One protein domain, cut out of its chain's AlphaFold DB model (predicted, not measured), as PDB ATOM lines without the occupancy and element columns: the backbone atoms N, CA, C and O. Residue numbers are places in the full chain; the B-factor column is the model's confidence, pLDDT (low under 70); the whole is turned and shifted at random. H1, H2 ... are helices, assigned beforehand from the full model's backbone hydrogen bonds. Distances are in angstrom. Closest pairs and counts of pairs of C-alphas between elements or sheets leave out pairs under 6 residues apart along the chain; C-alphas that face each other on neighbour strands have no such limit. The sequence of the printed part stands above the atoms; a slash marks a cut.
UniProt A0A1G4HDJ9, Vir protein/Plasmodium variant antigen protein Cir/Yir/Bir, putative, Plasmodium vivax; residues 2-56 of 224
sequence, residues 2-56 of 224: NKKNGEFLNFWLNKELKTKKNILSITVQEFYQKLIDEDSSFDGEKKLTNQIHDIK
ATOM      1  N   ASN A   2     117.495 271.344 311.282       72.75
ATOM      2  CA  ASN A   2     116.072 271.032 311.045       72.75
ATOM      3  C   ASN A   2     115.807 271.070 309.518       72.75
ATOM      4  O   ASN A   2     116.649 271.608 308.797       72.75
ATOM      5  N   LYS A   3     114.672 270.534 309.027       73.06
ATOM      6  CA  LYS A   3     114.382 270.444 307.572       73.06
ATOM      7  C   LYS A   3     114.537 271.804 306.867       73.06
ATOM      8  O   LYS A   3     115.299 271.921 305.918       73.06
ATOM      9  N   LYS A   4     113.936 272.854 307.446       71.62
ATOM     10  CA  LYS A   4     113.959 274.253 306.968       71.62
ATOM     11  C   LYS A   4     115.368 274.781 306.684       71.62
ATOM     12  O   LYS A   4     115.599 275.444 305.676       71.62
ATOM     13  N   ASN A   5     116.311 274.507 307.584       79.12
ATOM     14  CA  ASN A   5     117.689 274.971 307.445       79.12
ATOM     15  C   ASN A   5     118.463 274.159 306.392       79.12
ATOM     16  O   ASN A   5     119.306 274.731 305.708       79.12
ATOM     17  N   GLY A   6     118.174 272.860 306.240       84.19
ATOM     18  CA  GLY A   6     118.754 272.030 305.178       84.19
ATOM     19  C   GLY A   6     118.215 272.384 303.789       84.19
ATOM     20  O   GLY A   6     118.985 272.463 302.841       84.19
ATOM     21  N   GLU A   7     116.924 272.702 303.682       82.81
ATOM     22  CA  GLU A   7     116.277 273.198 302.456       82.81
ATOM     23  C   GLU A   7     116.890 274.523 301.984       82.81
ATOM     24  O   GLU A   7     117.251 274.663 300.815       82.81
ATOM     25  N   PHE A   8     117.076 275.478 302.904       83.44
ATOM     26  CA  PHE A   8     117.768 276.732 302.605       83.44
ATOM     27  C   PHE A   8     119.235 276.507 302.210       83.44
ATOM     28  O   PHE A   8     119.697 277.092 301.232       83.44
ATOM     29  N   LEU A   9     119.959 275.643 302.933       88.88
ATOM     30  CA  LEU A   9     121.349 275.309 302.612       88.88
ATOM     31  C   LEU A   9     121.468 274.651 301.231       88.88
ATOM     32  O   LEU A   9     122.394 274.973 300.488       88.88
ATOM     33  N   ASN A  10     120.512 273.794 300.860       91.25
ATOM     34  CA  ASN A  10     120.470 273.179 299.540       91.25
ATOM     35  C   ASN A  10     120.277 274.222 298.433       91.25
ATOM     36  O   ASN A  10     121.049 274.253 297.477       91.25
ATOM     37  N   PHE A  11     119.289 275.112 298.583       89.50
ATOM     38  CA  PHE A  11     119.069 276.224 297.655       89.50
ATOM     39  C   PHE A  11     120.309 277.120 297.521       89.50
ATOM     40  O   PHE A  11     120.719 277.444 296.407       89.50
ATOM     41  N   TRP A  12     120.925 277.496 298.644       90.44
ATOM     42  CA  TRP A  12     122.111 278.349 298.652       90.44
ATOM     43  C   TRP A  12     123.287 277.689 297.924       90.44
ATOM     44  O   TRP A  12     123.889 278.308 297.048       90.44
ATOM     45  N   LEU A  13     123.564 276.411 298.203       91.06
ATOM     46  CA  LEU A  13     124.631 275.659 297.542       91.06
ATOM     47  C   LEU A  13     124.374 275.505 296.030       91.06
ATOM     48  O   LEU A  13     125.286 275.692 295.224       91.06
ATOM     49  N   ASN A  14     123.119 275.262 295.638       90.50
ATOM     50  CA  ASN A  14     122.677 275.266 294.242       90.50
ATOM     51  C   ASN A  14     122.916 276.633 293.555       90.50
ATOM     52  O   ASN A  14     123.478 276.676 292.455       90.50
ATOM     53  N   LYS A  15     122.535 277.753 294.196       88.00
ATOM     54  CA  LYS A  15     122.762 279.126 293.690       88.00
ATOM     55  C   LYS A  15     124.257 279.400 293.512       88.00
ATOM     56  O   LYS A  15     124.672 279.858 292.445       88.00
ATOM     57  N   GLU A  16     125.069 279.071 294.513       89.12
ATOM     58  CA  GLU A  16     126.515 279.304 294.509       89.12
ATOM     59  C   GLU A  16     127.249 278.504 293.424       89.12
ATOM     60  O   GLU A  16     128.088 279.069 292.716       89.12
ATOM     61  N   LEU A  17     126.935 277.214 293.253       88.19
ATOM     62  CA  LEU A  17     127.575 276.374 292.235       88.19
ATOM     63  C   LEU A  17     127.125 276.758 290.812       88.19
ATOM     64  O   LEU A  17     127.983 276.983 289.958       88.19
ATOM     65  N   LYS A  18     125.817 276.954 290.559       83.31
ATOM     66  CA  LYS A  18     125.304 277.372 289.229       83.31
ATOM     67  C   LYS A  18     125.804 278.763 288.806       83.31
ATOM     68  O   LYS A  18     125.918 279.034 287.609       83.31
ATOM     69  N   THR A  19     126.135 279.638 289.761       76.12
ATOM     70  CA  THR A  19     126.719 280.966 289.487       76.12
ATOM     71  C   THR A  19     128.190 280.877 289.065       76.12
ATOM     72  O   THR A  19     128.626 281.611 288.176       76.12
ATOM     73  N   LYS A  20     128.967 279.945 289.627       72.38
ATOM     74  CA  LYS A  20     130.425 279.809 289.411       72.38
ATOM     75  C   LYS A  20     130.771 279.001 288.148       72.38
ATOM     76  O   LYS A  20     131.670 278.160 288.163       72.38
ATOM     77  N   LYS A  21     130.091 279.314 287.033       55.50
ATOM     78  CA  LYS A  21     130.074 278.585 285.739       55.50
ATOM     79  C   LYS A  21     131.431 278.191 285.132       55.50
ATOM     80  O   LYS A  21     131.457 277.323 284.269       55.50
ATOM     81  N   ASN A  22     132.533 278.811 285.552       54.22
ATOM     82  CA  ASN A  22     133.869 278.585 284.993       54.22
ATOM     83  C   ASN A  22     134.769 277.666 285.845       54.22
ATOM     84  O   ASN A  22     135.921 277.474 285.467       54.22
ATOM     85  N   ILE A  23     134.312 277.163 287.004       56.00
ATOM     86  CA  ILE A  23     135.219 276.564 288.008       56.00
ATOM     87  C   ILE A  23     135.025 275.052 288.200       56.00
ATOM     88  O   ILE A  23     136.021 274.338 288.273       56.00
ATOM     89  N   LEU A  24     133.791 274.535 288.273       58.03
ATOM     90  CA  LEU A  24     133.537 273.102 288.498       58.03
ATOM     91  C   LEU A  24     132.322 272.595 287.713       58.03
ATOM     92  O   LEU A  24     131.253 273.194 287.764       58.03
ATOM     93  N   SER A  25     132.465 271.427 287.086       73.69
ATOM     94  CA  SER A  25     131.357 270.607 286.569       73.69
ATOM     95  C   SER A  25     130.789 269.667 287.647       73.69
ATOM     96  O   SER A  25     130.408 268.542 287.337       73.69
ATOM     97  N   ILE A  26     130.846 270.081 288.916       85.56
ATOM     98  CA  ILE A  26     130.461 269.259 290.067       85.56
ATOM     99  C   ILE A  26     128.969 269.434 290.352       85.56
ATOM    100  O   ILE A  26     128.462 270.558 290.341       85.56
ATOM    101  N   THR A  27     128.282 268.333 290.632       87.94
ATOM    102  CA  THR A  27     126.922 268.367 291.179       87.94
ATOM    103  C   THR A  27     126.923 268.829 292.638       87.94
ATOM    104  O   THR A  27     127.928 268.745 293.355       87.94
ATOM    105  N   VAL A  28     125.774 269.304 293.106       90.19
ATOM    106  CA  VAL A  28     125.532 269.655 294.511       90.19
ATOM    107  C   VAL A  28     125.717 268.427 295.404       90.19
ATOM    108  O   VAL A  28     126.328 268.529 296.471       90.19
ATOM    109  N   GLN A  29     125.268 267.256 294.942       89.44
ATOM    110  CA  GLN A  29     125.452 265.992 295.652       89.44
ATOM    111  C   GLN A  29     126.931 265.558 295.740       89.44
ATOM    112  O   GLN A  29     127.377 265.144 296.810       89.44
ATOM    113  N   GLU A  30     127.723 265.686 294.668       91.25
ATOM    114  CA  GLU A  30     129.168 265.388 294.702       91.25
ATOM    115  C   GLU A  30     129.961 266.376 295.566       91.25
ATOM    116  O   GLU A  30     130.905 265.967 296.245       91.25
ATOM    117  N   PHE A  31     129.608 267.668 295.552       91.94
ATOM    118  CA  PHE A  31     130.223 268.653 296.446       91.94
ATOM    119  C   PHE A  31     129.961 268.283 297.908       91.94
ATOM    120  O   PHE A  31     130.885 268.267 298.720       91.94
ATOM    121  N   TYR A  32     128.711 267.942 298.229       93.31
ATOM    122  CA  TYR A  32     128.320 267.508 299.563       93.31
ATOM    123  C   TYR A  32     129.058 266.239 299.998       93.31
ATOM    124  O   TYR A  32     129.592 266.206 301.103       93.31
ATOM    125  N   GLN A  33     129.157 265.223 299.133       92.69
ATOM    126  CA  GLN A  33     129.884 263.997 299.464       92.69
ATOM    127  C   GLN A  33     131.354 264.288 299.790       92.69
ATOM    128  O   GLN A  33     131.821 263.878 300.848       92.69
ATOM    129  N   LYS A  34     132.050 265.087 298.968       93.69
ATOM    130  CA  LYS A  34     133.449 265.471 299.231       93.69
ATOM    131  C   LYS A  34     133.619 266.260 300.529       93.69
ATOM    132  O   LYS A  34     134.613 266.073 301.219       93.69
ATOM    133  N   LEU A  35     132.656 267.112 300.885       93.19
ATOM    134  CA  LEU A  35     132.672 267.832 302.160       93.19
ATOM    135  C   LEU A  35     132.569 266.874 303.362       93.19
ATOM    136  O   LEU A  35     133.248 267.093 304.358       93.19
ATOM    137  N   ILE A  36     131.776 265.803 303.257       95.12
ATOM    138  CA  ILE A  36     131.666 264.755 304.288       95.12
ATOM    139  C   ILE A  36     132.881 263.810 304.294       95.12
ATOM    140  O   ILE A  36     133.238 263.293 305.353       95.12
ATOM    141  N   ASP A  37     133.522 263.589 303.145       94.69
ATOM    142  CA  ASP A  37     134.742 262.778 303.041       94.69
ATOM    143  C   ASP A  37     135.957 263.487 303.677       94.69
ATOM    144  O   ASP A  37     136.775 262.831 304.324       94.69
ATOM    145  N   GLU A  38     136.057 264.817 303.538       96.38
ATOM    146  CA  GLU A  38     137.102 265.658 304.156       96.38
ATOM    147  C   GLU A  38     136.792 265.991 305.634       96.38
ATOM    148  O   GLU A  38     137.671 265.891 306.490       96.38
ATOM    149  N   ASP A  39     135.543 266.351 305.963       96.25
ATOM    150  CA  ASP A  39     135.077 266.599 307.335       96.25
ATOM    151  C   ASP A  39     133.752 265.877 307.635       96.25
ATOM    152  O   ASP A  39     132.652 266.435 307.600       96.25
ATOM    153  N   SER A  40     133.877 264.615 308.046       93.56
ATOM    154  CA  SER A  40     132.745 263.794 308.495       93.56
ATOM    155  C   SER A  40     131.990 264.340 309.720       93.56
ATOM    156  O   SER A  40     130.903 263.842 310.027       93.56
ATOM    157  N   SER A  41     132.510 265.358 310.422       95.31
ATOM    158  CA  SER A  41     131.801 266.003 311.533       95.31
ATOM    159  C   SER A  41     130.746 267.013 311.062       95.31
ATOM    160  O   SER A  41     129.745 267.192 311.761       95.31
ATOM    161  N   PHE A  42     130.897 267.580 309.854       91.88
ATOM    162  CA  PHE A  42     130.008 268.597 309.274       91.88
ATOM    163  C   PHE A  42     128.525 268.180 309.261       91.88
ATOM    164  O   PHE A  42     127.651 268.971 309.618       91.88
ATOM    165  N   ASP A  43     128.241 266.919 308.915       91.50
ATOM    166  CA  ASP A  43     126.933 266.285 309.126       91.50
ATOM    167  C   ASP A  43     127.075 264.930 309.838       91.50
ATOM    168  O   ASP A  43     126.488 263.922 309.441       91.50
ATOM    169  N   GLY A  44     127.847 264.896 310.931       90.12
ATOM    170  CA  GLY A  44     128.038 263.680 311.735       90.12
ATOM    171  C   GLY A  44     126.730 263.102 312.307       90.12
ATOM    172  O   GLY A  44     126.647 261.909 312.596       90.12
ATOM    173  N   GLU A  45     125.679 263.924 312.416       90.75
ATOM    174  CA  GLU A  45     124.323 263.505 312.801       90.75
ATOM    175  C   GLU A  45     123.456 262.998 311.626       90.75
ATOM    176  O   GLU A  45     122.323 262.573 311.857       90.75
ATOM    177  N   LYS A  46     123.950 263.064 310.381       89.75
ATOM    178  CA  LYS A  46     123.257 262.685 309.131       89.75
ATOM    179  C   LYS A  46     121.905 263.388 308.919       89.75
ATOM    180  O   LYS A  46     120.930 262.786 308.468       89.75
ATOM    181  N   LYS A  47     121.834 264.674 309.279       89.12
ATOM    182  CA  LYS A  47     120.640 265.540 309.208       89.12
ATOM    183  C   LYS A  47     120.553 266.377 307.927       89.12
ATOM    184  O   LYS A  47     119.530 267.035 307.746       89.12
ATOM    185  N   LEU A  48     121.579 266.369 307.079       89.19
ATOM    186  CA  LEU A  48     121.617 266.927 305.720       89.19
ATOM    187  C   LEU A  48     121.615 265.835 304.638       89.19
ATOM    188  O   LEU A  48     121.254 266.114 303.492       89.19
ATOM    189  N   THR A  49     121.939 264.587 304.992       84.75
ATOM    190  CA  THR A  49     121.706 263.408 304.141       84.75
ATOM    191  C   THR A  49     120.282 263.418 303.565       84.75
ATOM    192  O   THR A  49     119.305 263.616 304.287       84.75
ATOM    193  N   ASN A  50     120.171 263.223 302.245       83.44
ATOM    194  CA  ASN A  50     118.942 263.308 301.438       83.44
ATOM    195  C   ASN A  50     118.246 264.690 301.400       83.44
ATOM    196  O   ASN A  50     117.219 264.822 300.741       83.44
ATOM    197  N   GLN A  51     118.772 265.725 302.066       86.25
ATOM    198  CA  GLN A  51     118.289 267.111 301.930       86.25
ATOM    199  C   GLN A  51     119.135 267.914 300.939       86.25
ATOM    200  O   GLN A  51     118.590 268.780 300.258       86.25
ATOM    201  N   ILE A  52     120.429 267.605 300.809       90.12
ATOM    202  CA  ILE A  52     121.312 268.217 299.810       90.12
ATOM    203  C   ILE A  52     121.240 267.430 298.492       90.12
ATOM    204  O   ILE A  52     121.541 266.237 298.465       90.12
ATOM    205  N   HIS A  53     120.787 268.092 297.425       89.38
ATOM    206  CA  HIS A  53     120.504 267.529 296.102       89.38
ATOM    207  C   HIS A  53     120.438 268.626 295.025       89.38
ATOM    208  O   HIS A  53     120.108 269.783 295.300       89.38
ATOM    209  N   ASP A  54     120.700 268.263 293.775       87.25
ATOM    210  CA  ASP A  54     120.626 269.173 292.634       87.25
ATOM    211  C   ASP A  54     119.173 269.579 292.324       87.25
ATOM    212  O   ASP A  54     118.304 268.743 292.071       87.25
ATOM    213  N   ILE A  55     118.907 270.886 292.342       86.19
ATOM    214  CA  ILE A  55     117.615 271.489 291.995       86.19
ATOM    215  C   ILE A  55     117.595 271.725 290.480       86.19
ATOM    216  O   ILE A  55     118.579 272.191 289.899       86.19
ATOM    217  N   LYS A  56     116.470 271.424 289.814       84.62
ATOM    218  CA  LYS A  56     116.355 271.590 288.356       84.62
ATOM    219  C   LYS A  56     116.598 273.044 287.951       84.62
ATOM    220  O   LYS A  56     116.292 273.979 288.689       84.62
TER     221      LYS A  56
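What this domain is: This is residues 2 to 56 of the 224 residues of the protein "Vir protein/Plasmodium variant antigen protein Cir/Yir/Bir, putative" of Plasmodium vivax (UniProt A0A1G4HDJ9). A long helix, H1, meets the beginning of a shorter helix, H2, which runs away from it nearly at a right angle, and a long strip without named elements, residues 39 to 56, folds back from the end of H2 and passes over H1. The link between the helices swings out at the far end of H1, where residues 19 to 24 stick out. The printed part has 55 residues with two named helices, H1 then H2, and no named strand; the class is all helix, with 28 residues in the named elements. The whole is compact, with a radius of gyration of the C-alphas of 11.2 A, and flat, with spans of 33 by 25 by 13 A.

Where its parts are: H1 is residues 3 to 19, 24.3 A from C-alpha 3 at (114.382, 270.444, 307.572) to C-alpha 19 at (126.719, 280.966, 289.487). H2 is residues 28 to 38, 15.6 A from first to last C-alpha, and it begins with C-alpha 28 at (125.532, 269.655, 294.511). Residues 39 to 56 follow with no named element, up to C-alpha 56 at (116.355, 271.590, 288.356).

How they stand to each other: H1 touches H2 with residues 10 to 17 alone. The closest C-alphas of the two helices are those of Asn 14 and Val 28, 6.3 A apart. Their lines stand about perpendicular, at 75 degrees, and their centres are 13.7 A apart. A short link of 8 residues joins them. In H1 and H2 every pair of O i and N i+4 is within hydrogen-bond range.

The domain as a whole: The two C-alphas farthest apart are those of Asn 22 and Glu 45, 33.0 A. Residues 19 to 24 stand free. The C-alphas of residues 39 to 56 lie 5 to 15 A from the mean of all C-alphas. The printed part has no cut. The mean pLDDT of the printed part is 85.2, and residues 21 to 24 are under 70.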